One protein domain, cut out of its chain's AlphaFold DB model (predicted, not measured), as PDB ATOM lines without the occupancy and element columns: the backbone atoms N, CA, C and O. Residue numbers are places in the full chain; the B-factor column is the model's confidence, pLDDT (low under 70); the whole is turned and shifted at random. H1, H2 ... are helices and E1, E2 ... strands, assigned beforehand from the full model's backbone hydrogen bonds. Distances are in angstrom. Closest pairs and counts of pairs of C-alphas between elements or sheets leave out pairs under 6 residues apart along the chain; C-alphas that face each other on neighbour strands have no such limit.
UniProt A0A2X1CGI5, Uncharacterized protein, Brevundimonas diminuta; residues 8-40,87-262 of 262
ATOM      1  N   TYR A   8     553.429 566.424 487.284       92.31
ATOM      2  CA  TYR A   8     552.324 567.365 487.156       92.31
ATOM      3  C   TYR A   8     552.869 568.652 486.561       92.31
ATOM      4  O   TYR A   8     553.834 569.202 487.082       92.31
ATOM      5  N   ASN A   9     552.262 569.122 485.476       95.00
ATOM      6  CA  ASN A   9     552.629 570.381 484.845       95.00
ATOM      7  C   ASN A   9     551.394 571.266 484.740       95.00
ATOM      8  O   ASN A   9     550.328 570.793 484.351       95.00
ATOM      9  N   VAL A  10     551.565 572.545 485.042       97.19
ATOM     10  CA  VAL A  10     550.571 573.589 484.805       97.19
ATOM     11  C   VAL A  10     551.270 574.707 484.055       97.19
ATOM     12  O   VAL A  10     552.340 575.151 484.463       97.19
ATOM     13  N   TYR A  11     550.662 575.149 482.962       97.69
ATOM     14  CA  TYR A  11     551.087 576.326 482.222       97.69
ATOM     15  C   TYR A  11     549.884 577.245 482.044       97.69
ATOM     16  O   TYR A  11     548.783 576.773 481.760       97.69
ATOM     17  N   ALA A  12     550.102 578.537 482.234       98.00
ATOM     18  CA  ALA A  12     549.120 579.574 481.980       98.00
ATOM     19  C   ALA A  12     549.827 580.765 481.342       98.00
ATOM     20  O   ALA A  12     550.921 581.127 481.766       98.00
ATOM     21  N   ALA A  13     549.184 581.370 480.354       97.88
ATOM     22  CA  ALA A  13     549.652 582.589 479.722       97.88
ATOM     23  C   ALA A  13     548.479 583.532 479.488       97.88
ATOM     24  O   ALA A  13     547.342 583.083 479.306       97.88
ATOM     25  N   ALA A  14     548.761 584.825 479.538       98.00
ATOM     26  CA  ALA A  14     547.798 585.872 479.268       98.00
ATOM     27  C   ALA A  14     548.495 587.069 478.629       98.00
ATOM     28  O   ALA A  14     549.530 587.523 479.120       98.00
ATOM     29  N   ASP A  15     547.857 587.609 477.600       97.69
ATOM     30  CA  ASP A  15     548.266 588.822 476.908       97.69
ATOM     31  C   ASP A  15     547.097 589.814 476.936       97.69
ATOM     32  O   ASP A  15     545.923 589.426 476.883       97.69
ATOM     33  N   TYR A  16     547.403 591.102 477.064       97.88
ATOM     34  CA  TYR A  16     546.408 592.164 477.093       97.88
ATOM     35  C   TYR A  16     546.917 593.420 476.391       97.88
ATOM     36  O   TYR A  16     547.826 594.102 476.869       97.88
ATOM     37  N   GLU A  17     546.274 593.759 475.280       97.56
ATOM     38  CA  GLU A  17     546.516 594.998 474.548       97.56
ATOM     39  C   GLU A  17     545.807 596.163 475.247       97.56
ATOM     40  O   GLU A  17     544.579 596.255 475.268       97.56
ATOM     41  N   ILE A  18     546.579 597.085 475.825       96.25
ATOM     42  CA  ILE A  18     546.031 598.324 476.389       96.25
ATOM     43  C   ILE A  18     545.653 599.276 475.250       96.25
ATOM     44  O   ILE A  18     544.618 599.942 475.299       96.25
ATOM     45  N   ASN A  19     546.529 599.380 474.250       94.75
ATOM     46  CA  ASN A  19     546.351 600.144 473.019       94.75
ATOM     47  C   ASN A  19     547.363 599.659 471.964       94.75
ATOM     48  O   ASN A  19     548.162 598.767 472.234       94.75
ATOM     49  N   SER A  20     547.377 600.289 470.785       90.31
ATOM     50  CA  SER A  20     548.261 599.908 469.674       90.31
ATOM     51  C   SER A  20     549.764 600.010 469.964       90.31
ATOM     52  O   SER A  20     550.553 599.507 469.181       90.31
ATOM     53  N   ALA A  21     550.170 600.688 471.039       94.25
ATOM     54  CA  ALA A  21     551.568 600.883 471.410       94.25
ATOM     55  C   ALA A  21     551.979 600.120 472.676       94.25
ATOM     56  O   ALA A  21     553.160 600.124 473.013       94.25
ATOM     57  N   VAL A  22     551.036 599.508 473.401       97.31
ATOM     58  CA  VAL A  22     551.305 598.869 474.694       97.31
ATOM     59  C   VAL A  22     550.503 597.584 474.840       97.31
ATOM     60  O   VAL A  22     549.278 597.604 474.987       97.31
ATOM     61  N   GLU A  23     551.226 596.477 474.918       98.31
ATOM     62  CA  GLU A  23     550.735 595.145 475.236       98.31
ATOM     63  C   GLU A  23     551.419 594.648 476.515       98.31
ATOM     64  O   GLU A  23     552.641 594.735 476.671       98.31
ATOM     65  N   LEU A  24     550.623 594.148 477.455       98.31
ATOM     66  CA  LEU A  24     551.106 593.455 478.645       98.31
ATOM     67  C   LEU A  24     551.063 591.954 478.392       98.31
ATOM     68  O   LEU A  24     550.080 591.466 477.843       98.31
ATOM     69  N   TYR A  25     552.057 591.221 478.880       98.44
ATOM     70  CA  TYR A  25     552.041 589.763 478.837       98.44
ATOM     71  C   TYR A  25     552.524 589.148 480.151       98.44
ATOM     72  O   TYR A  25     553.298 589.742 480.917       98.44
ATOM     73  N   ALA A  26     552.048 587.938 480.427       98.31
ATOM     74  CA  ALA A  26     552.482 587.139 481.559       98.31
ATOM     75  C   ALA A  26     552.415 585.640 481.251       98.31
ATOM     76  O   ALA A  26     551.399 585.146 480.770       98.31
ATOM     77  N   ASP A  27     553.466 584.915 481.634       97.38
ATOM     78  CA  ASP A  27     553.551 583.458 481.592       97.38
ATOM     79  C   ASP A  27     553.789 582.900 482.993       97.38
ATOM     80  O   ASP A  27     554.609 583.403 483.765       97.38
ATOM     81  N   PHE A  28     553.138 581.788 483.295       97.94
ATOM     82  CA  PHE A  28     553.354 581.007 484.497       97.94
ATOM     83  C   PHE A  28     553.543 579.538 484.137       97.94
ATOM     84  O   PHE A  28     552.736 578.943 483.424       97.94
ATOM     85  N   LEU A  29     554.592 578.936 484.685       97.50
ATOM     86  CA  LEU A  29     554.882 577.517 484.589       97.50
ATOM     87  C   LEU A  29     555.080 576.948 485.991       97.50
ATOM     88  O   LEU A  29     555.870 577.460 486.783       97.50
ATOM     89  N   PHE A  30     554.426 575.827 486.260       97.12
ATOM     90  CA  PHE A  30     554.678 574.983 487.416       97.12
ATOM     91  C   PHE A  30     554.905 573.546 486.958       97.12
ATOM     92  O   PHE A  30     554.151 573.017 486.142       97.12
ATOM     93  N   SER A  31     555.934 572.900 487.499       96.56
ATOM     94  CA  SER A  31     556.211 571.486 487.285       96.56
ATOM     95  C   SER A  31     556.607 570.829 488.600       96.56
ATOM     96  O   SER A  31     557.548 571.268 489.259       96.56
ATOM     97  N   GLN A  32     555.912 569.758 488.966       95.19
ATOM     98  CA  GLN A  32     556.311 568.862 490.042       95.19
ATOM     99  C   GLN A  32     556.679 567.519 489.429       95.19
ATOM    100  O   GLN A  32     555.934 567.002 488.594       95.19
ATOM    101  N   TYR A  33     557.832 566.970 489.802       92.81
ATOM    102  CA  TYR A  33     558.221 565.630 489.385       92.81
ATOM    103  C   TYR A  33     559.158 564.957 490.382       92.81
ATOM    104  O   TYR A  33     559.950 565.605 491.062       92.81
ATOM    105  N   GLU A  34     559.101 563.633 490.399       91.81
ATOM    106  CA  GLU A  34     559.996 562.787 491.187       91.81
ATOM    107  C   GLU A  34     561.183 562.316 490.338       91.81
ATOM    108  O   GLU A  34     561.082 562.146 489.125       91.81
ATOM    109  N   ALA A  35     562.334 562.090 490.943       88.25
ATOM    110  CA  ALA A  35     563.477 561.444 490.315       88.25
ATOM    111  C   ALA A  35     564.233 560.621 491.358       88.25
ATOM    112  O   ALA A  35     563.838 560.520 492.520       88.25
ATOM    113  N   GLY A  36     565.331 560.001 490.946       86.38
ATOM    114  CA  GLY A  36     566.220 559.382 491.908       86.38
ATOM    115  C   GLY A  36     567.249 558.445 491.305       86.38
ATOM    116  O   GLY A  36     567.313 558.195 490.100       86.38
ATOM    117  N   ASN A  37     568.050 557.894 492.202       85.56
ATOM    118  CA  ASN A  37     569.195 557.059 491.896       85.56
ATOM    119  C   ASN A  37     569.231 555.866 492.857       85.56
ATOM    120  O   ASN A  37     568.874 555.973 494.033       85.56
ATOM    121  N   GLN A  38     569.697 554.724 492.359       87.06
ATOM    122  CA  GLN A  38     570.059 553.585 493.184       87.06
ATOM    123  C   GLN A  38     571.544 553.256 493.028       87.06
ATOM    124  O   GLN A  38     572.027 552.939 491.941       87.06
ATOM    125  N   LEU A  39     572.235 553.222 494.159       85.75
ATOM    126  CA  LEU A  39     573.606 552.761 494.290       85.75
ATOM    127  C   LEU A  39     573.636 551.329 494.840       85.75
ATOM    128  O   LEU A  39     572.676 550.832 495.430       85.75
ATOM    129  N   ALA A  40     574.783 550.665 494.689       86.94
ATOM    130  CA  ALA A  40     575.027 549.388 495.355       86.94
ATOM    131  C   ALA A  40     574.887 549.520 496.886       86.94
ATOM    132  O   ALA A  40     575.082 550.607 497.442       86.94
ATOM    133  N   LEU A  87     570.248 546.026 504.498       87.75
ATOM    134  CA  LEU A  87     569.530 547.298 504.324       87.75
ATOM    135  C   LEU A  87     569.012 547.504 502.890       87.75
ATOM    136  O   LEU A  87     568.404 548.532 502.592       87.75
ATOM    137  N   GLY A  88     569.287 546.555 501.993       89.81
ATOM    138  CA  GLY A  88     569.074 546.703 500.562       89.81
ATOM    139  C   GLY A  88     570.080 547.652 499.893       89.81
ATOM    140  O   GLY A  88     571.088 548.055 500.488       89.81
ATOM    141  N   PRO A  89     569.838 547.996 498.617       90.19
ATOM    142  CA  PRO A  89     570.638 548.984 497.911       90.19
ATOM    143  C   PRO A  89     570.406 550.384 498.486       90.19
ATOM    144  O   PRO A  89     569.317 550.715 498.953       90.19
ATOM    145  N   ARG A  90     571.424 551.239 498.387       91.50
ATOM    146  CA  ARG A  90     571.310 552.643 498.791       91.50
ATOM    147  C   ARG A  90     570.487 553.395 497.749       91.50
ATOM    148  O   ARG A  90     570.790 553.311 496.559       91.50
ATOM    149  N   ARG A  91     569.454 554.119 498.173       91.00
ATOM    150  CA  ARG A  91     568.542 554.848 497.279       91.00
ATOM    151  C   ARG A  91     568.484 556.321 497.635       91.00
ATOM    152  O   ARG A  91     568.497 556.677 498.811       91.00
ATOM    153  N   GLN A  92     568.394 557.147 496.605       90.62
ATOM    154  CA  GLN A  92     568.180 558.585 496.693       90.62
ATOM    155  C   GLN A  92     566.896 558.877 495.928       90.62
ATOM    156  O   GLN A  92     566.831 558.583 494.737       90.62
ATOM    157  N   SER A  93     565.876 559.363 496.624       91.75
ATOM    158  CA  SER A  93     564.618 559.812 496.026       91.75
ATOM    159  C   SER A  93     564.603 561.327 496.047       91.75
ATOM    160  O   SER A  93     564.905 561.906 497.087       91.75
ATOM    161  N   GLU A  94     564.288 561.950 494.923       91.81
ATOM    162  CA  GLU A  94     564.330 563.398 494.740       91.81
ATOM    163  C   GLU A  94     562.953 563.912 494.329       91.81
ATOM    164  O   GLU A  94     562.355 563.393 493.391       91.81
ATOM    165  N   ASP A  95     562.475 564.945 495.009       93.50
ATOM    166  CA  ASP A  95     561.207 565.616 494.752       93.50
ATOM    167  C   ASP A  95     561.482 567.036 494.262       93.50
ATOM    168  O   ASP A  95     561.906 567.900 495.037       93.50
ATOM    169  N   TYR A  96     561.218 567.292 492.982       94.19
ATOM    170  CA  TYR A  96     561.416 568.595 492.361       94.19
ATOM    171  C   TYR A  96     560.106 569.367 492.277       94.19
ATOM    172  O   TYR A  96     559.112 568.875 491.750       94.19
ATOM    173  N   ASN A  97     560.137 570.618 492.731       96.25
ATOM    174  CA  ASN A  97     559.108 571.620 492.484       96.25
ATOM    175  C   ASN A  97     559.756 572.793 491.754       96.25
ATOM    176  O   ASN A  97     560.600 573.496 492.315       96.25
ATOM    177  N   VAL A  98     559.363 572.982 490.503       96.44
ATOM    178  CA  VAL A  98     559.830 574.048 489.625       96.44
ATOM    179  C   VAL A  98     558.686 575.020 489.434       96.44
ATOM    180  O   VAL A  98     557.595 574.621 489.033       96.44
ATOM    181  N   TYR A  99     558.932 576.293 489.700       95.88
ATOM    182  CA  TYR A  99     558.015 577.350 489.319       95.88
ATOM    183  C   TYR A  99     558.770 578.443 488.583       95.88
ATOM    184  O   TYR A  99     559.913 578.758 488.915       95.88
ATOM    185  N   GLN A 100     558.124 579.015 487.581       97.19
ATOM    186  CA  GLN A 100     558.643 580.128 486.813       97.19
ATOM    187  C   GLN A 100     557.489 581.057 486.471       97.19
ATOM    188  O   GLN A 100     556.437 580.618 486.017       97.19
ATOM    189  N   ILE A 101     557.704 582.341 486.703       97.88
ATOM    190  CA  ILE A 101     556.824 583.407 486.264       97.88
ATOM    191  C   ILE A 101     557.633 584.369 485.402       97.88
ATOM    192  O   ILE A 101     558.797 584.669 485.690       97.88
ATOM    193  N   ASN A 102     557.026 584.814 484.318       97.81
ATOM    194  CA  ASN A 102     557.548 585.834 483.432       97.81
ATOM    195  C   ASN A 102     556.456 586.873 483.231       97.81
ATOM    196  O   ASN A 102     555.294 586.514 483.068       97.81
ATOM    197  N   THR A 103     556.803 588.148 483.269       98.19
ATOM    198  CA  THR A 103     555.861 589.210 482.933       98.19
ATOM    199  C   THR A 103     556.603 590.366 482.311       98.19
ATOM    200  O   THR A 103     557.719 590.696 482.720       98.19
ATOM    201  N   GLY A 104     555.983 590.975 481.314       98.12
ATOM    202  CA  GLY A 104     556.599 592.056 480.587       98.12
ATOM    203  C   GLY A 104     555.594 592.944 479.894       98.12
ATOM    204  O   GLY A 104     554.379 592.732 479.924       98.12
ATOM    205  N   ILE A 105     556.159 593.979 479.301       98.38
ATOM    206  CA  ILE A 105     555.472 594.968 478.499       98.38
ATOM    207  C   ILE A 105     556.195 595.064 477.165       98.38
ATOM    208  O   ILE A 105     557.424 595.129 477.124       98.38
ATOM    209  N   ARG A 106     555.438 595.088 476.077       97.88
ATOM    210  CA  ARG A 106     555.986 595.258 474.734       97.88
ATOM    211  C   ARG A 106     555.116 596.178 473.898       97.88
ATOM    212  O   ARG A 106     553.949 596.387 474.219       97.88
ATOM    213  N   GLY A 107     555.692 596.723 472.839       96.50
ATOM    214  CA  GLY A 107     554.952 597.512 471.862       96.50
ATOM    215  C   GLY A 107     555.815 598.536 471.144       96.50
ATOM    216  O   GLY A 107     557.043 598.415 471.092       96.50
ATOM    217  N   ASP A 108     555.154 599.547 470.591       96.62
ATOM    218  CA  ASP A 108     555.766 600.554 469.730       96.62
ATOM    219  C   ASP A 108     556.170 601.803 470.523       96.62
ATOM    220  O   ASP A 108     555.408 602.347 471.329       96.62
ATOM    221  N   LEU A 109     557.364 602.332 470.249       92.19
ATOM    222  CA  LEU A 109     557.791 603.636 470.751       92.19
ATOM    223  C   LEU A 109     557.167 604.749 469.902       92.19
ATOM    224  O   LEU A 109     557.756 605.242 468.936       92.19
ATOM    225  N   VAL A 110     555.959 605.165 470.286       87.62
ATOM    226  CA  VAL A 110     555.209 606.229 469.600       87.62
ATOM    227  C   VAL A 110     556.064 607.493 469.466       87.62
ATOM    228  O   VAL A 110     556.510 608.072 470.454       87.62
ATOM    229  N   GLY A 111     556.269 607.935 468.225       82.38
ATOM    230  CA  GLY A 111     557.083 609.110 467.897       82.38
ATOM    231  C   GLY A 111     558.524 608.805 467.466       82.38
ATOM    232  O   GLY A 111     559.238 609.732 467.089       82.38
ATOM    233  N   LEU A 112     558.946 607.535 467.451       84.12
ATOM    234  CA  LEU A 112     560.279 607.084 467.028       84.12
ATOM    235  C   LEU A 112     560.197 606.047 465.890       84.12
ATOM    236  O   LEU A 112     560.383 604.861 466.118       84.12
ATOM    237  N   ARG A 113     559.967 606.495 464.641       87.44
ATOM    238  CA  ARG A 113     559.925 605.641 463.422       87.44
ATOM    239  C   ARG A 113     559.205 604.293 463.663       87.44
ATOM    240  O   ARG A 113     558.049 604.309 464.061       87.44
ATOM    241  N   ASP A 114     559.875 603.171 463.396       91.69
ATOM    242  CA  ASP A 114     559.445 601.779 463.584       91.69
ATOM    243  C   ASP A 114     560.064 601.150 464.848       91.69
ATOM    244  O   ASP A 114     560.272 599.937 464.908       91.69
ATOM    245  N   TRP A 115     560.446 601.967 465.837       95.00
ATOM    246  CA  TRP A 115     561.059 601.444 467.049       95.00
ATOM    247  C   TRP A 115     560.051 600.702 467.915       95.00
ATOM    248  O   TRP A 115     558.962 601.190 468.203       95.00
ATOM    249  N   THR A 116     560.491 599.553 468.407       97.25
ATOM    250  CA  THR A 116     559.759 598.687 469.326       97.25
ATOM    251  C   THR A 116     560.550 598.518 470.612       97.25
ATOM    252  O   THR A 116     561.782 598.657 470.629       97.25
ATOM    253  N   TYR A 117     559.840 598.221 471.691       97.12
ATOM    254  CA  TYR A 117     560.425 597.894 472.979       97.12
ATOM    255  C   TYR A 117     559.852 596.585 473.525       97.12
ATOM    256  O   TYR A 117     558.691 596.254 473.288       97.12
ATOM    257  N   ASP A 118     560.669 595.877 474.295       97.88
ATOM    258  CA  ASP A 118     560.249 594.791 475.179       97.88
ATOM    259  C   ASP A 118     560.998 594.951 476.501       97.88
ATOM    260  O   ASP A 118     562.229 595.038 476.523       97.88
ATOM    261  N   ALA A 119     560.259 595.045 477.598       98.06
ATOM    262  CA  ALA A 119     560.819 595.050 478.934       98.06
ATOM    263  C   ALA A 119     560.135 593.976 479.769       98.06
ATOM    264  O   ALA A 119     558.914 594.002 479.927       98.06
ATOM    265  N   TYR A 120     560.914 593.076 480.359       98.00
ATOM    266  CA  TYR A 120     560.368 591.970 481.132       98.00
ATOM    267  C   TYR A 120     561.155 591.691 482.401       98.00
ATOM    268  O   TYR A 120     562.340 592.012 482.542       98.00
ATOM    269  N   VAL A 121     560.465 591.055 483.337       98.00
ATOM    270  CA  VAL A 121     561.047 590.470 484.532       98.00
ATOM    271  C   VAL A 121     560.622 589.014 484.635       98.00
ATOM    272  O   VAL A 121     559.464 588.660 484.418       98.00
ATOM    273  N   SER A 122     561.565 588.157 485.004       97.69
ATOM    274  CA  SER A 122     561.293 586.747 485.250       97.69
ATOM    275  C   SER A 122     561.836 586.326 486.602       97.69
ATOM    276  O   SER A 122     562.938 586.707 487.001       97.69
ATOM    277  N   TYR A 123     561.060 585.509 487.301       97.94
ATOM    278  CA  TYR A 123     561.471 584.846 488.524       97.94
ATOM    279  C   TYR A 123     561.219 583.350 488.399       97.94
ATOM    280  O   TYR A 123     560.133 582.923 488.014       97.94
ATOM    281  N   GLY A 124     562.216 582.545 488.744       97.62
ATOM    282  CA  GLY A 124     562.083 581.099 488.798       97.62
ATOM    283  C   GLY A 124     562.754 580.525 490.033       97.62
ATOM    284  O   GLY A 124     563.809 581.005 490.449       97.62
ATOM    285  N   ARG A 125     562.165 579.469 490.593       97.12
ATOM    286  CA  ARG A 125     562.790 578.663 491.643       97.12
ATOM    287  C   ARG A 125     562.646 577.188 491.340       97.12
ATOM    288  O   ARG A 125     561.605 576.716 490.884       97.12
ATOM    289  N   VAL A 126     563.679 576.455 491.720       96.56
ATOM    290  CA  VAL A 126     563.661 575.005 491.846       96.56
ATOM    291  C   VAL A 126     563.887 574.650 493.308       96.56
ATOM    292  O   VAL A 126     564.917 575.004 493.878       96.56
ATOM    293  N   ASN A 127     562.936 573.940 493.906       95.81
ATOM    294  CA  ASN A 127     563.101 573.276 495.194       95.81
ATOM    295  C   ASN A 127     563.261 571.778 494.955       95.81
ATOM    296  O   ASN A 127     562.398 571.170 494.327       95.81
ATOM    297  N   ASN A 128     564.335 571.196 495.471       94.56
ATOM    298  CA  ASN A 128     564.602 569.765 495.430       94.56
ATOM    299  C   ASN A 128     564.722 569.230 496.861       94.56
ATOM    300  O   ASN A 128     565.617 569.647 497.601       94.56
ATOM    301  N   GLY A 129     563.828 568.324 497.248       94.00
ATOM    302  CA  GLY A 129     563.952 567.536 498.470       94.00
ATOM    303  C   GLY A 129     564.542 566.166 498.157       94.00
ATOM    304  O   GLY A 129     563.989 565.445 497.340       94.00
ATOM    305  N   THR A 130     565.632 565.778 498.816       92.38
ATOM    306  CA  THR A 130     566.267 564.470 498.598       92.38
ATOM    307  C   THR A 130     566.189 563.608 499.849       92.38
ATOM    308  O   THR A 130     566.633 564.028 500.915       92.38
ATOM    309  N   VAL A 131     565.691 562.378 499.724       93.25
ATOM    310  CA  VAL A 131     565.643 561.377 500.797       93.25
ATOM    311  C   VAL A 131     566.612 560.238 500.493       93.25
ATOM    312  O   VAL A 131     566.503 559.562 499.470       93.25
ATOM    313  N   TYR A 132     567.535 559.989 501.415       91.81
ATOM    314  CA  TYR A 132     568.540 558.933 501.337       91.81
ATOM    315  C   TYR A 132     568.104 557.748 502.197       91.81
ATOM    316  O   TYR A 132     567.953 557.892 503.406       91.81
ATOM    317  N   THR A 133     567.934 556.569 501.601       92.81
ATOM    318  CA  THR A 133     567.553 555.329 502.301       92.81
ATOM    319  C   THR A 133     568.527 554.194 501.999       92.81
ATOM    320  O   THR A 133     569.331 554.270 501.068       92.81
ATOM    321  N   GLY A 134     568.490 553.141 502.820       91.12
ATOM    322  CA  GLY A 134     569.395 551.997 502.692       91.12
ATOM    323  C   GLY A 134     570.831 552.295 503.136       91.12
ATOM    324  O   GLY A 134     571.725 551.509 502.838       91.12
ATOM    325  N   TYR A 135     571.074 553.412 503.831       91.38
ATOM    326  CA  TYR A 135     572.389 553.772 504.365       91.38
ATOM    327  C   TYR A 135     572.600 553.208 505.771       91.38
ATOM    328  O   TYR A 135     571.693 553.211 506.604       91.38
ATOM    329  N   LEU A 136     573.822 552.752 506.028       91.06
ATOM    330  CA  LEU A 136     574.271 552.240 507.318       91.06
ATOM    331  C   LEU A 136     575.068 553.305 508.086       91.06
ATOM    332  O   LEU A 136     575.994 553.901 507.529       91.06
ATOM    333  N   ALA A 137     574.745 553.490 509.367       91.81
ATOM    334  CA  ALA A 137     575.555 554.225 510.337       91.81
ATOM    335  C   ALA A 137     576.779 553.400 510.746       91.81
ATOM    336  O   ALA A 137     576.657 552.328 511.354       91.81
ATOM    337  N   ARG A 138     577.973 553.902 510.431       90.75
ATOM    338  CA  ARG A 138     579.234 553.212 510.710       90.75
ATOM    339  C   ARG A 138     579.513 553.127 512.204       90.75
ATOM    340  O   ARG A 138     579.870 552.048 512.670       90.75
ATOM    341  N   SER A 139     579.278 554.197 512.962       92.06
ATOM    342  CA  SER A 139     579.425 554.173 514.420       92.06
ATOM    343  C   SER A 139     578.473 553.178 515.091       92.06
ATOM    344  O   SER A 139     578.824 552.540 516.083       92.06
ATOM    345  N   ALA A 140     577.252 553.025 514.569       93.75
ATOM    346  CA  ALA A 140     576.272 552.088 515.106       93.75
ATOM    347  C   ALA A 140     576.707 550.643 514.855       93.75
ATOM    348  O   ALA A 140     576.715 549.834 515.781       93.75
ATOM    349  N   LEU A 141     577.131 550.326 513.630       92.75
ATOM    350  CA  LEU A 141     577.598 548.982 513.317       92.75
ATOM    351  C   LEU A 141     578.907 548.639 514.038       92.75
ATOM    352  O   LEU A 141     579.026 547.531 514.554       92.75
ATOM    353  N   GLN A 142     579.864 549.569 514.120       93.44
ATOM    354  CA  GLN A 142     581.103 549.326 514.861       93.44
ATOM    355  C   GLN A 142     580.801 549.003 516.333       93.44
ATOM    356  O   GLN A 142     581.343 548.034 516.854       93.44
ATOM    357  N   ARG A 143     579.850 549.710 516.965       94.81
ATOM    358  CA  ARG A 143     579.388 549.389 518.328       94.81
ATOM    359  C   ARG A 143     578.782 547.989 518.457       94.81
ATOM    360  O   ARG A 143     579.023 547.336 519.464       94.81
ATOM    361  N   LEU A 144     578.025 547.511 517.461       94.56
ATOM    362  CA  LEU A 144     577.525 546.126 517.465       94.56
ATOM    363  C   LEU A 144     578.668 545.106 517.400       94.56
ATOM    364  O   LEU A 144     578.633 544.100 518.099       94.56
ATOM    365  N   LEU A 145     579.674 545.366 516.563       94.06
ATOM    366  CA  LEU A 145     580.821 544.471 516.386       94.06
ATOM    367  C   LEU A 145     581.736 544.428 517.617       94.06
ATOM    368  O   LEU A 145     582.337 543.387 517.890       94.06
ATOM    369  N   GLU A 146     581.851 545.548 518.333       94.62
ATOM    370  CA  GLU A 146     582.691 545.707 519.525       94.62
ATOM    371  C   GLU A 146     582.034 545.221 520.819       94.62
ATOM    372  O   GLU A 146     582.738 544.960 521.796       94.62
ATOM    373  N   ALA A 147     580.707 545.089 520.839       96.12
ATOM    374  CA  ALA A 147     579.980 544.632 522.011       96.12
ATOM    375  C   ALA A 147     580.436 543.209 522.422       96.12
ATOM    376  O   ALA A 147     580.474 542.311 521.572       96.12
ATOM    377  N   PRO A 148     580.771 542.966 523.708       94.69
ATOM    378  CA  PRO A 148     581.300 541.674 524.167       94.69
ATOM    379  C   PRO A 148     580.371 540.479 523.919       94.69
ATOM    380  O   PRO A 148     580.832 539.357 523.743       94.69
ATOM    381  N   ASP A 149     579.065 540.725 523.882       95.25
ATOM    382  CA  ASP A 149     578.012 539.747 523.602       95.25
ATOM    383  C   ASP A 149     577.640 539.673 522.107       95.25
ATOM    384  O   ASP A 149     576.597 539.132 521.743       95.25
ATOM    385  N   GLY A 150     578.464 540.256 521.230       93.88
ATOM    386  CA  GLY A 150     578.196 540.340 519.795       93.88
ATOM    387  C   GLY A 150     577.043 541.286 519.441       93.88
ATOM    388  O   GLY A 150     576.491 541.205 518.343       93.88
ATOM    389  N   GLY A 151     576.644 542.162 520.364       96.38
ATOM    390  CA  GLY A 151     575.591 543.156 520.174       96.38
ATOM    391  C   GLY A 151     574.207 542.676 520.598       96.38
ATOM    392  O   GLY A 151     573.231 543.373 520.326       96.38
ATOM    393  N   ALA A 152     574.098 541.515 521.252       95.31
ATOM    394  CA  ALA A 152     572.825 540.955 521.708       95.31
ATOM    395  C   ALA A 152     572.089 541.863 522.716       95.31
ATOM    396  O   ALA A 152     570.860 541.903 522.725       95.31
ATOM    397  N   SER A 153     572.827 542.637 523.513       95.38
ATOM    398  CA  SER A 153     572.314 543.676 524.421       95.38
ATOM    399  C   SER A 153     571.802 544.929 523.710       95.38
ATOM    400  O   SER A 153     571.049 545.700 524.300       95.38
ATOM    401  N   ILE A 154     572.200 545.152 522.456       96.19
ATOM    402  CA  ILE A 154     571.836 546.339 521.673       96.19
ATOM    403  C   ILE A 154     570.666 546.025 520.740       96.19
ATOM    404  O   ILE A 154     569.738 546.821 520.602       96.19
ATOM    405  N   CYS A 155     570.708 544.872 520.078       95.88
ATOM    406  CA  CYS A 155     569.662 544.421 519.176       95.88
ATOM    407  C   CYS A 155     569.454 542.911 519.290       95.88
ATOM    408  O   CYS A 155     570.389 542.147 519.527       95.88
ATOM    409  N   ALA A 156     568.209 542.470 519.098       93.75
ATOM    410  CA  ALA A 156     567.832 541.071 519.264       93.75
ATOM    411  C   ALA A 156     568.719 540.136 518.420       93.75
ATOM    412  O   ALA A 156     568.798 540.289 517.198       93.75
ATOM    413  N   GLY A 157     569.364 539.172 519.083       90.12
ATOM    414  CA  GLY A 157     570.247 538.177 518.461       90.12
ATOM    415  C   GLY A 157     571.660 538.665 518.122       90.12
ATOM    416  O   GLY A 157     572.486 537.851 517.718       90.12
ATOM    417  N   GLY A 158     571.959 539.955 518.306       94.62
ATOM    418  CA  GLY A 158     573.248 540.544 517.949       94.62
ATOM    419  C   GLY A 158     573.537 540.501 516.449       94.62
ATOM    420  O   GLY A 158     572.672 540.203 515.620       94.62
ATOM    421  N   PHE A 159     574.774 540.827 516.084       93.50
ATOM    422  CA  PHE A 159     575.217 540.812 514.697       93.50
ATOM    423  C   PHE A 159     576.376 539.840 514.481       93.50
ATOM    424  O   PHE A 159     577.502 540.091 514.907       93.50
ATOM    425  N   ASN A 160     576.100 538.762 513.740       93.56
ATOM    426  CA  ASN A 160     577.117 537.844 513.240       93.56
ATOM    427  C   ASN A 160     577.582 538.267 511.829       93.56
ATOM    428  O   ASN A 160     576.854 538.053 510.854       93.56
ATOM    429  N   PRO A 161     578.795 538.830 511.673       90.75
ATOM    430  CA  PRO A 161     579.287 539.266 510.370       90.75
ATOM    431  C   PRO A 161     579.829 538.129 509.494       90.75
ATOM    432  O   PRO A 161     580.058 538.354 508.300       90.75
ATOM    433  N   PHE A 162     580.066 536.937 510.047       90.50
ATOM    434  CA  PHE A 162     580.767 535.849 509.367       90.50
ATOM    435  C   PHE A 162     579.807 535.039 508.500       90.50
ATOM    436  O   PHE A 162     578.742 534.640 508.953       90.50
ATOM    437  N   GLY A 163     580.177 534.800 507.242       85.81
ATOM    438  CA  GLY A 163     579.310 534.117 506.280       85.81
ATOM    439  C   GLY A 163     578.082 534.937 505.863       85.81
ATOM    440  O   GLY A 163     578.060 536.172 505.944       85.81
ATOM    441  N   VAL A 164     577.053 534.238 505.381       82.62
ATOM    442  CA  VAL A 164     575.787 534.823 504.907       82.62
ATOM    443  C   VAL A 164     574.721 534.651 505.989       82.62
ATOM    444  O   VAL A 164     573.764 533.902 505.828       82.62
ATOM    445  N   ASN A 165     574.931 535.309 507.130       87.25
ATOM    446  CA  ASN A 165     573.969 535.324 508.228       87.25
ATOM    447  C   ASN A 165     573.089 536.581 508.141       87.25
ATOM    448  O   ASN A 165     573.637 537.682 508.032       87.25
ATOM    449  N   PRO A 166     571.751 536.447 508.179       85.25
ATOM    450  CA  PRO A 166     570.860 537.596 508.130       85.25
ATOM    451  C   PRO A 166     570.949 538.414 509.423       85.25
ATOM    452  O   PRO A 166     571.055 537.866 510.521       85.25
ATOM    453  N   MET A 167     570.848 539.737 509.301       90.38
ATOM    454  CA  MET A 167     570.624 540.615 510.450       90.38
ATOM    455  C   MET A 167     569.165 540.538 510.898       90.38
ATOM    456  O   MET A 167     568.256 540.500 510.069       90.38
ATOM    457  N   SER A 168     568.923 540.579 512.211       93.56
ATOM    458  CA  SER A 168     567.562 540.728 512.728       93.56
ATOM    459  C   SER A 168     566.987 542.102 512.363       93.56
ATOM    460  O   SER A 168     567.726 543.077 512.194       93.56
ATOM    461  N   ALA A 169     565.658 542.211 512.297       93.94
ATOM    462  CA  ALA A 169     564.989 543.488 512.037       93.94
ATOM    463  C   ALA A 169     565.374 544.571 513.065       93.94
ATOM    464  O   ALA A 169     565.541 545.733 512.701       93.94
ATOM    465  N   ALA A 170     565.593 544.181 514.327       95.25
ATOM    466  CA  ALA A 170     566.068 545.082 515.373       95.25
ATOM    467  C   ALA A 170     567.478 545.615 515.072       95.25
ATOM    468  O   ALA A 170     567.726 546.813 515.207       95.25
ATOM    469  N   CYS A 171     568.394 544.755 514.616       94.81
ATOM    470  CA  CYS A 171     569.739 545.191 514.253       94.81
ATOM    471  C   CYS A 171     569.722 546.073 512.997       94.81
ATOM    472  O   CYS A 171     570.423 547.081 512.970       94.81
ATOM    473  N   ILE A 172     568.892 545.750 511.996       94.38
ATOM    474  CA  ILE A 172     568.703 546.578 510.790       94.38
ATOM    475  C   ILE A 172     568.185 547.970 511.170       94.38
ATOM    476  O   ILE A 172     568.747 548.966 510.721       94.38
ATOM    477  N   ALA A 173     567.165 548.056 512.028       94.06
ATOM    478  CA  ALA A 173     566.630 549.331 512.505       94.06
ATOM    479  C   ALA A 173     567.668 550.134 513.307       94.06
ATOM    480  O   ALA A 173     567.754 551.352 513.165       94.06
ATOM    481  N   TYR A 174     568.495 549.457 514.108       95.25
ATOM    482  CA  TYR A 174     569.537 550.106 514.899       95.25
ATOM    483  C   TYR A 174     570.652 550.723 514.038       95.25
ATOM    484  O   TYR A 174     571.108 551.836 514.323       95.25
ATOM    485  N   VAL A 175     571.093 550.034 512.978       93.88
ATOM    486  CA  VAL A 175     572.183 550.516 512.107       93.88
ATOM    487  C   VAL A 175     571.700 551.358 510.929       93.88
ATOM    488  O   VAL A 175     572.474 552.144 510.388       93.88
ATOM    489  N   GLY A 176     570.442 551.210 510.516       93.56
ATOM    490  CA  GLY A 176     569.869 551.928 509.384       93.56
ATOM    491  C   GLY A 176     569.700 553.416 509.668       93.56
ATOM    492  O   GLY A 176     569.328 553.825 510.770       93.56
ATOM    493  N   ARG A 177     569.972 554.253 508.670       93.00
ATOM    494  CA  ARG A 177     569.736 555.698 508.734       93.00
ATOM    495  C   ARG A 177     569.016 556.183 507.490       93.00
ATOM    496  O   ARG A 177     569.238 555.685 506.385       93.00
ATOM    497  N   VAL A 178     568.180 557.192 507.702       92.50
ATOM    498  CA  VAL A 178     567.537 557.966 506.646       92.50
ATOM    499  C   VAL A 178     567.990 559.405 506.812       92.50
ATOM    500  O   VAL A 178     567.804 559.969 507.885       92.50
ATOM    501  N   ALA A 179     568.597 559.972 505.773       90.69
ATOM    502  CA  ALA A 179     569.000 561.377 505.749       90.69
ATOM    503  C   ALA A 179     568.129 562.149 504.758       90.69
ATOM    504  O   ALA A 179     567.654 561.568 503.775       90.69
ATOM    505  N   LYS A 180     567.916 563.443 505.005       91.75
ATOM    506  CA  LYS A 180     567.124 564.313 504.126       91.75
ATOM    507  C   LYS A 180     567.835 565.630 503.833       91.75
ATOM    508  O   LYS A 180     568.218 566.337 504.757       91.75
ATOM    509  N   ASN A 181     567.932 565.990 502.558       90.81
ATOM    510  CA  ASN A 181     568.511 567.261 502.123       90.81
ATOM    511  C   ASN A 181     567.475 568.127 501.431       90.81
ATOM    512  O   ASN A 181     566.547 567.617 500.803       90.81
ATOM    513  N   VAL A 182     567.697 569.435 501.485       91.69
ATOM    514  CA  VAL A 182     566.931 570.406 500.708       91.69
ATOM    515  C   VAL A 182     567.894 571.251 499.888       91.69
ATOM    516  O   VAL A 182     568.868 571.791 500.410       91.69
ATOM    517  N   THR A 183     567.609 571.370 498.596       93.25
ATOM    518  CA  THR A 183     568.296 572.283 497.680       93.25
ATOM    519  C   THR A 183     567.298 573.290 497.127       93.25
ATOM    520  O   THR A 183     566.247 572.901 496.621       93.25
ATOM    521  N   THR A 184     567.650 574.569 497.155       94.88
ATOM    522  CA  THR A 184     566.875 575.652 496.548       94.88
ATOM    523  C   THR A 184     567.757 576.416 495.565       94.88
ATOM    524  O   THR A 184     568.861 576.835 495.910       94.88
ATOM    525  N   ASN A 185     567.271 576.603 494.340       95.50
ATOM    526  CA  ASN A 185     567.904 577.432 493.316       95.50
ATOM    527  C   ASN A 185     566.917 578.509 492.874       95.50
ATOM    528  O   ASN A 185     565.833 578.170 492.416       95.50
ATOM    529  N   ASP A 186     567.293 579.772 493.025       95.19
ATOM    530  CA  ASP A 186     566.515 580.946 492.643       95.19
ATOM    531  C   ASP A 186     567.181 581.669 491.485       95.19
ATOM    532  O   ASP A 186     568.390 581.897 491.511       95.19
ATOM    533  N   GLN A 187     566.384 582.131 490.532       96.50
ATOM    534  CA  GLN A 187     566.830 582.997 489.456       96.50
ATOM    535  C   GLN A 187     565.876 584.173 489.297       96.50
ATOM    536  O   GLN A 187     564.664 583.998 489.219       96.50
ATOM    537  N   SER A 188     566.430 585.375 489.208       97.25
ATOM    538  CA  SER A 188     565.704 586.592 488.852       97.25
ATOM    539  C   SER A 188     566.370 587.235 487.645       97.25
ATOM    540  O   SER A 188     567.596 587.349 487.611       97.25
ATOM    541  N   VAL A 189     565.576 587.639 486.661       97.38
ATOM    542  CA  VAL A 189     566.024 588.311 485.439       97.38
ATOM    543  C   VAL A 189     565.207 589.582 485.260       97.38
ATOM    544  O   VAL A 189     564.006 589.577 485.516       97.38
ATOM    545  N   ALA A 190     565.859 590.655 484.837       97.75
ATOM    546  CA  ALA A 190     565.222 591.856 484.326       97.75
ATOM    547  C   ALA A 190     565.934 592.256 483.038       97.75
ATOM    548  O   ALA A 190     567.167 592.318 483.015       97.75
ATOM    549  N   GLU A 191     565.181 592.515 481.981       97.50
ATOM    550  CA  GLU A 191     565.735 592.823 480.670       97.50
ATOM    551  C   GLU A 191     564.910 593.906 479.982       97.50
ATOM    552  O   GLU A 191     563.694 593.983 480.149       97.50
ATOM    553  N   LEU A 192     565.602 594.760 479.237       97.38
ATOM    554  CA  LEU A 192     565.035 595.771 478.362       97.38
ATOM    555  C   LEU A 192     565.707 595.629 477.004       97.38
ATOM    556  O   LEU A 192     566.935 595.676 476.929       97.38
ATOM    557  N   ASN A 193     564.911 595.536 475.950       96.94
ATOM    558  CA  ASN A 193     565.346 595.532 474.566       96.94
ATOM    559  C   ASN A 193     564.615 596.624 473.794       96.94
ATOM    560  O   ASN A 193     563.408 596.798 473.930       96.94
ATOM    561  N   LEU A 194     565.364 597.346 472.971       96.06
ATOM    562  CA  LEU A 194     564.884 598.386 472.076       96.06
ATOM    563  C   LEU A 194     565.446 598.101 470.687       96.06
ATOM    564  O   LEU A 194     566.651 597.870 470.555       96.06
ATOM    565  N   GLN A 195     564.618 598.141 469.651       95.50
ATOM    566  CA  GLN A 195     565.087 597.930 468.280       95.50
ATOM    567  C   GLN A 195     564.257 598.712 467.266       95.50
ATOM    568  O   GLN A 195     563.049 598.846 467.433       95.50
ATOM    569  N   GLY A 196     564.893 599.179 466.194       94.19
ATOM    570  CA  GLY A 196     564.221 599.900 465.113       94.19
ATOM    571  C   GLY A 196     565.174 600.381 464.022       94.19
ATOM    572  O   GLY A 196     566.388 600.156 464.072       94.19
ATOM    573  N   GLY A 197     564.625 601.038 463.007       92.81
ATOM    574  CA  GLY A 197     565.363 601.673 461.924       92.81
ATOM    575  C   GLY A 197     566.078 602.953 462.366       92.81
ATOM    576  O   GLY A 197     565.539 603.776 463.112       92.81
ATOM    577  N   LEU A 198     567.296 603.154 461.864       88.44
ATOM    578  CA  LEU A 198     568.069 604.387 462.032       88.44
ATOM    579  C   LEU A 198     567.847 605.333 460.847       88.44
ATOM    580  O   LEU A 198     567.373 606.454 461.020       88.44
ATOM    581  N   PHE A 199     568.181 604.879 459.638       89.50
ATOM    582  CA  PHE A 199     568.052 605.643 458.396       89.50
ATOM    583  C   PHE A 199     568.032 604.718 457.174       89.50
ATOM    584  O   PHE A 199     568.450 603.563 457.231       89.50
ATOM    585  N   THR A 200     567.547 605.239 456.049       89.44
ATOM    586  CA  THR A 200     567.403 604.487 454.798       89.44
ATOM    587  C   THR A 200     568.505 604.885 453.818       89.44
ATOM    588  O   THR A 200     568.666 606.067 453.520       89.44
ATOM    589  N   LEU A 201     569.259 603.909 453.311       89.94
ATOM    590  CA  LEU A 201     570.248 604.083 452.246       89.94
ATOM    591  C   LEU A 201     569.690 603.553 450.913       89.94
ATOM    592  O   LEU A 201     568.782 602.720 450.920       89.94
ATOM    593  N   PRO A 202     570.263 603.941 449.755       89.44
ATOM    594  CA  PRO A 202     569.868 603.384 448.455       89.44
ATOM    595  C   PRO A 202     569.978 601.850 448.368       89.44
ATOM    596  O   PRO A 202     569.315 601.236 447.540       89.44
ATOM    597  N   ALA A 203     570.805 601.237 449.224       87.25
ATOM    598  CA  ALA A 203     571.016 599.793 449.308       87.25
ATOM    599  C   ALA A 203     570.144 599.084 450.370       87.25
ATOM    600  O   ALA A 203     570.276 597.875 450.543       87.25
ATOM    601  N   GLY A 204     569.280 599.810 451.090       87.94
ATOM    602  CA  GLY A 204     568.413 599.256 452.134       87.94
ATOM    603  C   GLY A 204     568.401 600.070 453.430       87.94
ATOM    604  O   GLY A 204     569.118 601.059 453.585       87.94
ATOM    605  N   GLU A 205     567.555 599.661 454.372       92.31
ATOM    606  CA  GLU A 205     567.427 600.304 455.681       92.31
ATOM    607  C   GLU A 205     568.489 599.817 456.673       92.31
ATOM    608  O   GLU A 205     568.696 598.617 456.847       92.31
ATOM    609  N   VAL A 206     569.135 600.765 457.353       91.75
ATOM    610  CA  VAL A 206     570.041 600.498 458.473       91.75
ATOM    611  C   VAL A 206     569.220 600.449 459.755       91.75
ATOM    612  O   VAL A 206     568.447 601.370 460.030       91.75
ATOM    613  N   ARG A 207     569.400 599.397 460.556       93.38
ATOM    614  CA  ARG A 207     568.651 599.155 461.797       93.38
ATOM    615  C   ARG A 207     569.607 598.996 462.968       93.38
ATOM    616  O   ARG A 207     570.735 598.564 462.782       93.38
ATOM    617  N   ALA A 208     569.145 599.315 464.168       93.19
ATOM    618  CA  ALA A 208     569.904 599.118 465.393       93.19
ATOM    619  C   ALA A 208     569.058 598.431 466.461       93.19
ATOM    620  O   ALA A 208     567.831 598.537 466.473       93.19
ATOM    621  N   ALA A 209     569.745 597.749 467.373       94.50
ATOM    622  CA  ALA A 209     569.173 597.161 468.570       94.50
ATOM    623  C   ALA A 209     570.070 597.449 469.777       94.50
ATOM    624  O   ALA A 209     571.296 597.298 469.724       94.50
ATOM    625  N   VAL A 210     569.456 597.850 470.882       94.81
ATOM    626  CA  VAL A 210     570.125 598.124 472.153       94.81
ATOM    627  C   VAL A 210     569.373 597.398 473.254       94.81
ATOM    628  O   VAL A 210     568.151 597.468 473.322       94.81
ATOM    629  N   GLY A 211     570.107 596.723 474.132       94.75
ATOM    630  CA  GLY A 211     569.516 596.008 475.252       94.75
ATOM    631  C   GLY A 211     570.362 596.055 476.516       94.75
ATOM    632  O   GLY A 211     571.592 596.200 476.481       94.75
ATOM    633  N   ALA A 212     569.689 595.917 477.650       95.56
ATOM    634  CA  ALA A 212     570.282 595.818 478.972       95.56
ATOM    635  C   ALA A 212     569.643 594.655 479.730       95.56
ATOM    636  O   ALA A 212     568.423 594.548 479.781       95.56
ATOM    637  N   ALA A 213     570.468 593.814 480.349       94.56
ATOM    638  CA  ALA A 213     570.014 592.675 481.132       94.56
ATOM    639  C   ALA A 213     570.703 592.622 482.500       94.56
ATOM    640  O   ALA A 213     571.911 592.860 482.647       94.56
ATOM    641  N   TYR A 214     569.919 592.262 483.507       95.50
ATOM    642  CA  TYR A 214     570.354 591.933 484.854       95.50
ATOM    643  C   TYR A 214     569.869 590.532 485.200       95.50
ATOM    644  O   TYR A 214     568.686 590.231 485.069       95.50
ATOM    645  N   ARG A 215     570.773 589.685 485.694       96.06
ATOM    646  CA  ARG A 215     570.435 588.353 486.194       96.06
ATOM    647  C   ARG A 215     571.088 588.114 487.544       96.06
ATOM    648  O   ARG A 215     572.291 588.305 487.709       96.06
ATOM    649  N   GLU A 216     570.305 587.635 488.495       94.81
ATOM    650  CA  GLU A 216     570.779 587.160 489.790       94.81
ATOM    651  C   GLU A 216     570.393 585.696 489.962       94.81
ATOM    652  O   GLU A 216     569.263 585.306 489.674       94.81
ATOM    653  N   GLN A 217     571.343 584.886 490.424       92.50
ATOM    654  CA  GLN A 217     571.125 583.483 490.730       92.50
ATOM    655  C   GLN A 217     571.612 583.176 492.146       92.50
ATOM    656  O   GLN A 217     572.749 583.494 492.500       92.50
ATOM    657  N   ASN A 218     570.757 582.549 492.952       91.62
ATOM    658  CA  ASN A 218     571.090 582.085 494.294       91.62
ATOM    659  C   ASN A 218     570.952 580.567 494.362       91.62
ATOM    660  O   ASN A 218     569.984 579.997 493.868       91.62
ATOM    661  N   TYR A 219     571.904 579.919 495.016       90.94
ATOM    662  CA  TYR A 219     571.894 578.489 495.276       90.94
ATOM    663  C   TYR A 219     572.082 578.257 496.770       90.94
ATOM    664  O   TYR A 219     572.978 578.840 497.384       90.94
ATOM    665  N   ASN A 220     571.250 577.402 497.352       89.19
ATOM    666  CA  ASN A 220     571.340 577.007 498.747       89.19
ATOM    667  C   ASN A 220     571.126 575.499 498.874       89.19
ATOM    668  O   ASN A 220     570.099 574.975 498.450       89.19
ATOM    669  N   PHE A 221     572.090 574.817 499.474       87.88
ATOM    670  CA  PHE A 221     572.052 573.405 499.802       87.88
ATOM    671  C   PHE A 221     572.179 573.234 501.313       87.88
ATOM    672  O   PHE A 221     573.216 573.539 501.911       87.88
ATOM    673  N   SER A 222     571.112 572.714 501.917       89.38
ATOM    674  CA  SER A 222     571.015 572.406 503.339       89.38
ATOM    675  C   SER A 222     571.027 570.885 503.525       89.38
ATOM    676  O   SER A 222     570.009 570.226 503.281       89.38
ATOM    677  N   PRO A 223     572.183 570.305 503.890       85.94
ATOM    678  CA  PRO A 223     572.289 568.878 504.142       85.94
ATOM    679  C   PRO A 223     571.808 568.492 505.544       85.94
ATOM    680  O   PRO A 223     571.949 569.257 506.498       85.94
ATOM    681  N   ASP A 224     571.333 567.255 505.682       87.94
ATOM    682  CA  ASP A 224     571.093 566.609 506.972       87.94
ATOM    683  C   ASP A 224     572.378 566.568 507.813       87.94
ATOM    684  O   ASP A 224     573.463 566.272 507.299       87.94
ATOM    685  N   ASN A 225     572.261 566.750 509.128       84.75
ATOM    686  CA  ASN A 225     573.391 566.602 510.040       84.75
ATOM    687  C   ASN A 225     574.027 565.198 509.964       84.75
ATOM    688  O   ASN A 225     575.240 565.062 510.121       84.75
ATOM    689  N   LEU A 226     573.251 564.154 509.649       86.25
ATOM    690  CA  LEU A 226     573.779 562.802 509.426       86.25
ATOM    691  C   LEU A 226     574.792 562.739 508.277       86.25
ATOM    692  O   LEU A 226     575.727 561.944 508.325       86.25
ATOM    693  N   LEU A 227     574.643 563.584 507.259       85.25
ATOM    694  CA  LEU A 227     575.574 563.646 506.134       85.25
ATOM    695  C   LEU A 227     576.817 564.483 506.439       85.25
ATOM    696  O   LEU A 227     577.840 564.299 505.780       85.25
ATOM    697  N   LEU A 228     576.736 565.370 507.431       86.38
ATOM    698  CA  LEU A 228     577.872 566.137 507.948       86.38
ATOM    699  C   LEU A 228     578.678 565.348 508.982       86.38
ATOM    700  O   LEU A 228     579.863 565.608 509.179       86.38
ATOM    701  N   SER A 229     578.030 564.394 509.649       87.31
ATOM    702  CA  SER A 229     578.651 563.608 510.704       87.31
ATOM    703  C   SER A 229     579.761 562.700 510.176       87.31
ATOM    704  O   SER A 229     579.675 562.102 509.098       87.31
ATOM    705  N   THR A 230     580.828 562.602 510.962       88.38
ATOM    706  CA  THR A 230     582.007 561.799 510.649       88.38
ATOM    707  C   THR A 230     582.193 560.697 511.677       88.38
ATOM    708  O   THR A 230     581.694 560.754 512.800       88.38
ATOM    709  N   PHE A 231     582.932 559.675 511.270       86.56
ATOM    710  CA  PHE A 231     583.311 558.557 512.105       86.56
ATOM    711  C   PHE A 231     584.794 558.267 511.928       86.56
ATOM    712  O   PHE A 231     585.274 558.075 510.803       86.56
ATOM    713  N   THR A 232     585.506 558.224 513.050       86.75
ATOM    714  CA  THR A 232     586.929 557.906 513.098       86.75
ATOM    715  C   THR A 232     587.110 556.482 513.591       86.75
ATOM    716  O   THR A 232     586.718 556.145 514.705       86.75
ATOM    717  N   LEU A 233     587.752 555.655 512.771       83.75
ATOM    718  CA  LEU A 233     588.133 554.296 513.131       83.75
ATOM    719  C   LEU A 233     589.639 554.143 512.953       83.75
ATOM    720  O   LEU A 233     590.155 554.304 511.850       83.75
ATOM    721  N   ASN A 234     590.342 553.832 514.046       78.50
ATOM    722  CA  ASN A 234     591.788 553.584 514.055       78.50
ATOM    723  C   ASN A 234     592.614 554.700 513.375       78.50
ATOM    724  O   ASN A 234     593.457 554.435 512.521       78.50
ATOM    725  N   GLY A 235     592.318 555.960 513.715       81.69
ATOM    726  CA  GLY A 235     593.011 557.136 513.174       81.69
ATOM    727  C   GLY A 235     592.577 557.568 511.769       81.69
ATOM    728  O   GLY A 235     593.055 558.587 511.282       81.69
ATOM    729  N   VAL A 236     591.654 556.846 511.123       82.19
ATOM    730  CA  VAL A 236     591.103 557.218 509.814       82.19
ATOM    731  C   VAL A 236     589.703 557.789 509.989       82.19
ATOM    732  O   VAL A 236     588.788 557.089 510.425       82.19
ATOM    733  N   THR A 237     589.527 559.058 509.630       85.56
ATOM    734  CA  THR A 237     588.229 559.742 509.657       85.56
ATOM    735  C   THR A 237     587.560 559.648 508.293       85.56
ATOM    736  O   THR A 237     588.162 559.960 507.268       85.56
ATOM    737  N   GLY A 238     586.300 559.227 508.278       83.50
ATOM    738  CA  GLY A 238     585.450 559.233 507.090       83.50
ATOM    739  C   GLY A 238     584.021 559.647 507.438       83.50
ATOM    740  O   GLY A 238     583.748 559.961 508.596       83.50
ATOM    741  N   PRO A 239     583.090 559.633 506.473       87.31
ATOM    742  CA  PRO A 239     581.687 559.911 506.764       87.31
ATOM    743  C   PRO A 239     581.096 558.874 507.719       87.31
ATOM    744  O   PRO A 239     581.522 557.717 507.695       87.31
ATOM    745  N   GLU A 240     580.107 559.273 508.519       89.44
ATOM    746  CA  GLU A 240     579.325 558.370 509.375       89.44
ATOM    747  C   GLU A 240     578.395 557.467 508.558       89.44
ATOM    748  O   GLU A 240     578.242 556.288 508.875       89.44
ATOM    749  N   LEU A 241     577.798 557.984 507.481       87.62
ATOM    750  CA  LEU A 241     577.004 557.174 506.559       87.62
ATOM    751  C   LEU A 241     577.915 556.472 505.550       87.62
ATOM    752  O   LEU A 241     578.729 557.094 504.864       87.62
ATOM    753  N   ALA A 242     577.772 555.151 505.429       80.00
ATOM    754  CA  ALA A 242     578.633 554.349 504.566       80.00
ATOM    755  C   ALA A 242     578.550 554.785 503.084       80.00
ATOM    756  O   ALA A 242     577.572 554.543 502.364       80.00
ATOM    757  N   GLY A 243     579.627 555.427 502.619       71.19
ATOM    758  CA  GLY A 243     579.787 555.898 501.245       71.19
ATOM    759  C   GLY A 243     578.877 557.070 500.867       71.19
ATOM    760  O   GLY A 243     578.458 557.131 499.711       71.19
ATOM    761  N   ASN A 244     578.536 557.946 501.818       74.00
ATOM    762  CA  ASN A 244     577.881 559.224 501.541       74.00
ATOM    763  C   ASN A 244     578.291 560.295 502.556       74.00
ATOM    764  O   ASN A 244     578.366 560.028 503.749       74.00
ATOM    765  N   SER A 245     578.535 561.499 502.061       71.75
ATOM    766  CA  SER A 245     578.906 562.683 502.828       71.75
ATOM    767  C   SER A 245     578.244 563.892 502.186       71.75
ATOM    768  O   SER A 245     578.208 563.996 500.962       71.75
ATOM    769  N   GLY A 246     577.773 564.823 503.002       67.31
ATOM    770  CA  GLY A 246     577.295 566.131 502.573       67.31
ATOM    771  C   GLY A 246     578.225 567.216 503.090       67.31
ATOM    772  O   GLY A 246     578.946 567.004 504.061       67.31
ATOM    773  N   GLN A 247     578.206 568.376 502.446       50.91
ATOM    774  CA  GLN A 247     578.780 569.619 502.959       50.91
ATOM    775  C   GLN A 247     577.791 570.736 502.631       50.91
ATOM    776  O   GLN A 247     577.264 570.729 501.516       50.91
ATOM    777  N   PRO A 248     577.488 571.657 503.563       63.34
ATOM    778  CA  PRO A 248     576.591 572.759 503.258       63.34
ATOM    779  C   PRO A 248     577.221 573.625 502.168       63.34
ATOM    780  O   PRO A 248     578.425 573.883 502.188       63.34
ATOM    781  N   LEU A 249     576.413 574.064 501.208       64.69
ATOM    782  CA  LEU A 249     576.885 574.900 500.111       64.69
ATOM    783  C   LEU A 249     575.859 575.988 499.829       64.69
ATOM    784  O   LEU A 249     574.705 575.708 499.527       64.69
ATOM    785  N   SER A 250     576.292 577.238 499.884       60.72
ATOM    786  CA  SER A 250     575.476 578.379 499.482       60.72
ATOM    787  C   SER A 250     576.293 579.301 498.595       60.72
ATOM    788  O   SER A 250     577.468 579.540 498.875       60.72
ATOM    789  N   GLY A 251     575.679 579.844 497.550       54.12
ATOM    790  CA  GLY A 251     576.337 580.747 496.615       54.12
ATOM    791  C   GLY A 251     575.356 581.727 495.986       54.12
ATOM    792  O   GLY A 251     574.175 581.427 495.820       54.12
ATOM    793  N   ARG A 252     575.859 582.908 495.630       66.38
ATOM    794  CA  ARG A 252     575.118 583.949 494.913       66.38
ATOM    795  C   ARG A 252     575.982 584.472 493.779       66.38
ATOM    796  O   ARG A 252     577.123 584.860 494.015       66.38
ATOM    797  N   ILE A 253     575.430 584.520 492.574       69.06
ATOM    798  CA  ILE A 253     576.093 585.055 491.382       69.06
ATOM    799  C   ILE A 253     575.207 586.151 490.792       69.06
ATOM    800  O   ILE A 253     573.998 585.975 490.646       69.06
ATOM    801  N   LYS A 254     575.816 587.293 490.461       71.88
ATOM    802  CA  LYS A 254     575.155 588.426 489.804       71.88
ATOM    803  C   LYS A 254     575.827 588.690 488.464       71.88
ATOM    804  O   LYS A 254     577.047 588.823 488.412       71.88
ATOM    805  N   CYS A 255     575.034 588.813 487.410       66.88
ATOM    806  CA  CYS A 255     575.483 589.123 486.060       66.88
ATOM    807  C   CYS A 255     574.774 590.386 485.561       66.88
ATOM    808  O   CYS A 255     573.570 590.562 485.750       66.88
ATOM    809  N   ARG A 256     575.540 591.275 484.928       75.69
ATOM    810  CA  ARG A 256     575.057 592.484 484.253       75.69
ATOM    811  C   ARG A 256     575.619 592.479 482.843       75.69
ATOM    812  O   ARG A 256     576.812 592.235 482.681       75.69
ATOM    813  N   SER A 257     574.789 592.765 481.852       69.94
ATOM    814  CA  SER A 257     575.240 592.919 480.470       69.94
ATOM    815  C   SER A 257     574.486 594.042 479.776       69.94
ATOM    816  O   SER A 257     573.275 594.173 479.926       69.94
ATOM    817  N   SER A 258     575.210 594.823 478.982       69.31
ATOM    818  CA  SER A 258     574.669 595.813 478.053       69.31
ATOM    819  C   SER A 258     575.162 595.458 476.657       69.31
ATOM    820  O   SER A 258     576.366 595.262 476.476       69.31
ATOM    821  N   THR A 259     574.260 595.358 475.687       68.31
ATOM    822  CA  THR A 259     574.601 594.997 474.306       68.31
ATOM    823  C   THR A 259     574.036 596.045 473.357       68.31
ATOM    824  O   THR A 259     572.874 596.416 473.473       68.31
ATOM    825  N   ALA A 260     574.852 596.508 472.412       60.09
ATOM    826  CA  ALA A 260     574.420 597.338 471.292       60.09
ATOM    827  C   ALA A 260     574.868 596.656 469.994       60.09
ATOM    828  O   ALA A 260     576.033 596.271 469.871       60.09
ATOM    829  N   ARG A 261     573.941 596.456 469.054       57.31
ATOM    830  CA  ARG A 261     574.215 595.964 467.698       57.31
ATOM    831  C   ARG A 261     573.671 596.977 466.692       57.31
ATOM    832  O   ARG A 261     572.537 597.430 466.828       57.31
ATOM    833  N   SER A 262     574.501 597.322 465.716       50.59
ATOM    834  CA  SER A 262     574.248 598.281 464.632       50.59
ATOM    835  C   SER A 262     574.527 597.641 463.286       50.59
ATOM    836  O   SER A 262     575.481 596.829 463.260       50.59
TER     837      SER A 262
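This is residues 8 to 40 and 87 to 262 of the 262 residues of an uncharacterized protein of Brevundimonas diminuta (UniProt A0A2X1CGI5). One long, twisted sheet of seven strands side by side makes the body, and at one of its ends a small head holds H1, H2, the link of residues 147 to 168 and the hairpin of E7 and E8. The strands run along the longest axis, and at the other end the turn between E5 and E6 makes the tip. The printed part has 209 residues with three named helices and nine named strands, in the order E1 E2 E3 E4 H1 H2 E5 E6 H3 E7 E8 E9; the class is mostly strand. The large sheet runs E1 - E2 - E3 - E4 - E5 - E6 - E9, all antiparallel. The whole is extended, with a radius of gyration of the C-alphas of 28.9 A, and spans 97 by 37 by 27 A.

E1, residues 8 to 19, begins at C-alpha 8 (552.324, 567.365, 487.156) and is 36.2 A long. E2 is residues 22 to 39, 54.8 A, E3 residues 90 to 108, 58.2 A, and E4 residues 116 to 136, 61.7 A. H1 is residues 138 to 146 and H2 residues 169 to 175. E5, residues 176 to 201, measures 77.4 A and ends at C-alpha 201 (570.248, 604.083, 452.246). E6 is residues 204 to 222, 57.9 A. H3 is residues 225 to 228, E7 residues 230 to 233 and E8 residues 236 to 239. E9, residues 249 to 261, 38.7 A, ends at C-alpha 261 (574.215, 595.964, 467.698).

The hairpin of E1 and E2 has N 10 and O 30 at 2.8 A. E2 and E3 have N 27 and O 102 at 2.8 A; in the hairpin of E3 and E4, N 97 and O 127 are 2.8 A apart. E4 and E5 have N 126 and O 185 at 2.8 A. The hairpin of E5 and E6 has N 186 and O 218 at 2.8 A, and E6 and E9 have N 219 and O 251 at 2.8 A. E1 and E9 are the edge strands. E4 bends by 50 degrees at residue 133, and E5 by 51 degrees at residue 198. H2 only grazes the sheet with residues 170 to 175, and H3 with residues 225 to 227. H1 is only just not on it, with 4 pairs of C-alphas within 10 A. H1 and H2 touch, their closest C-alphas, Ala 140 and Val 175, 5.3 A apart, at a steep tilt of 63 degrees, opposite ways. The closest C-alphas of H1 and E7 are Ser 139 and Phe 231, 6.3 A. The hairpin of E7 and E8 has N 231 and O 238 at 2.8 A. Every O i to N i+4 pair is within hydrogen-bond range in H1 and H2; H3 is too short for one.

The two farthest C-alphas, Asp 149 and Pro 202, are 98.8 A apart. Residues 41 to 86 are not printed; C-alphas 40 and 87 are 10.7 A apart across the cut. The link from H1 to H2 is long, with 22 residues. The mean pLDDT of the printed part is 90.1; residues 246 to 253, 255 and 257 to 262 are under 70.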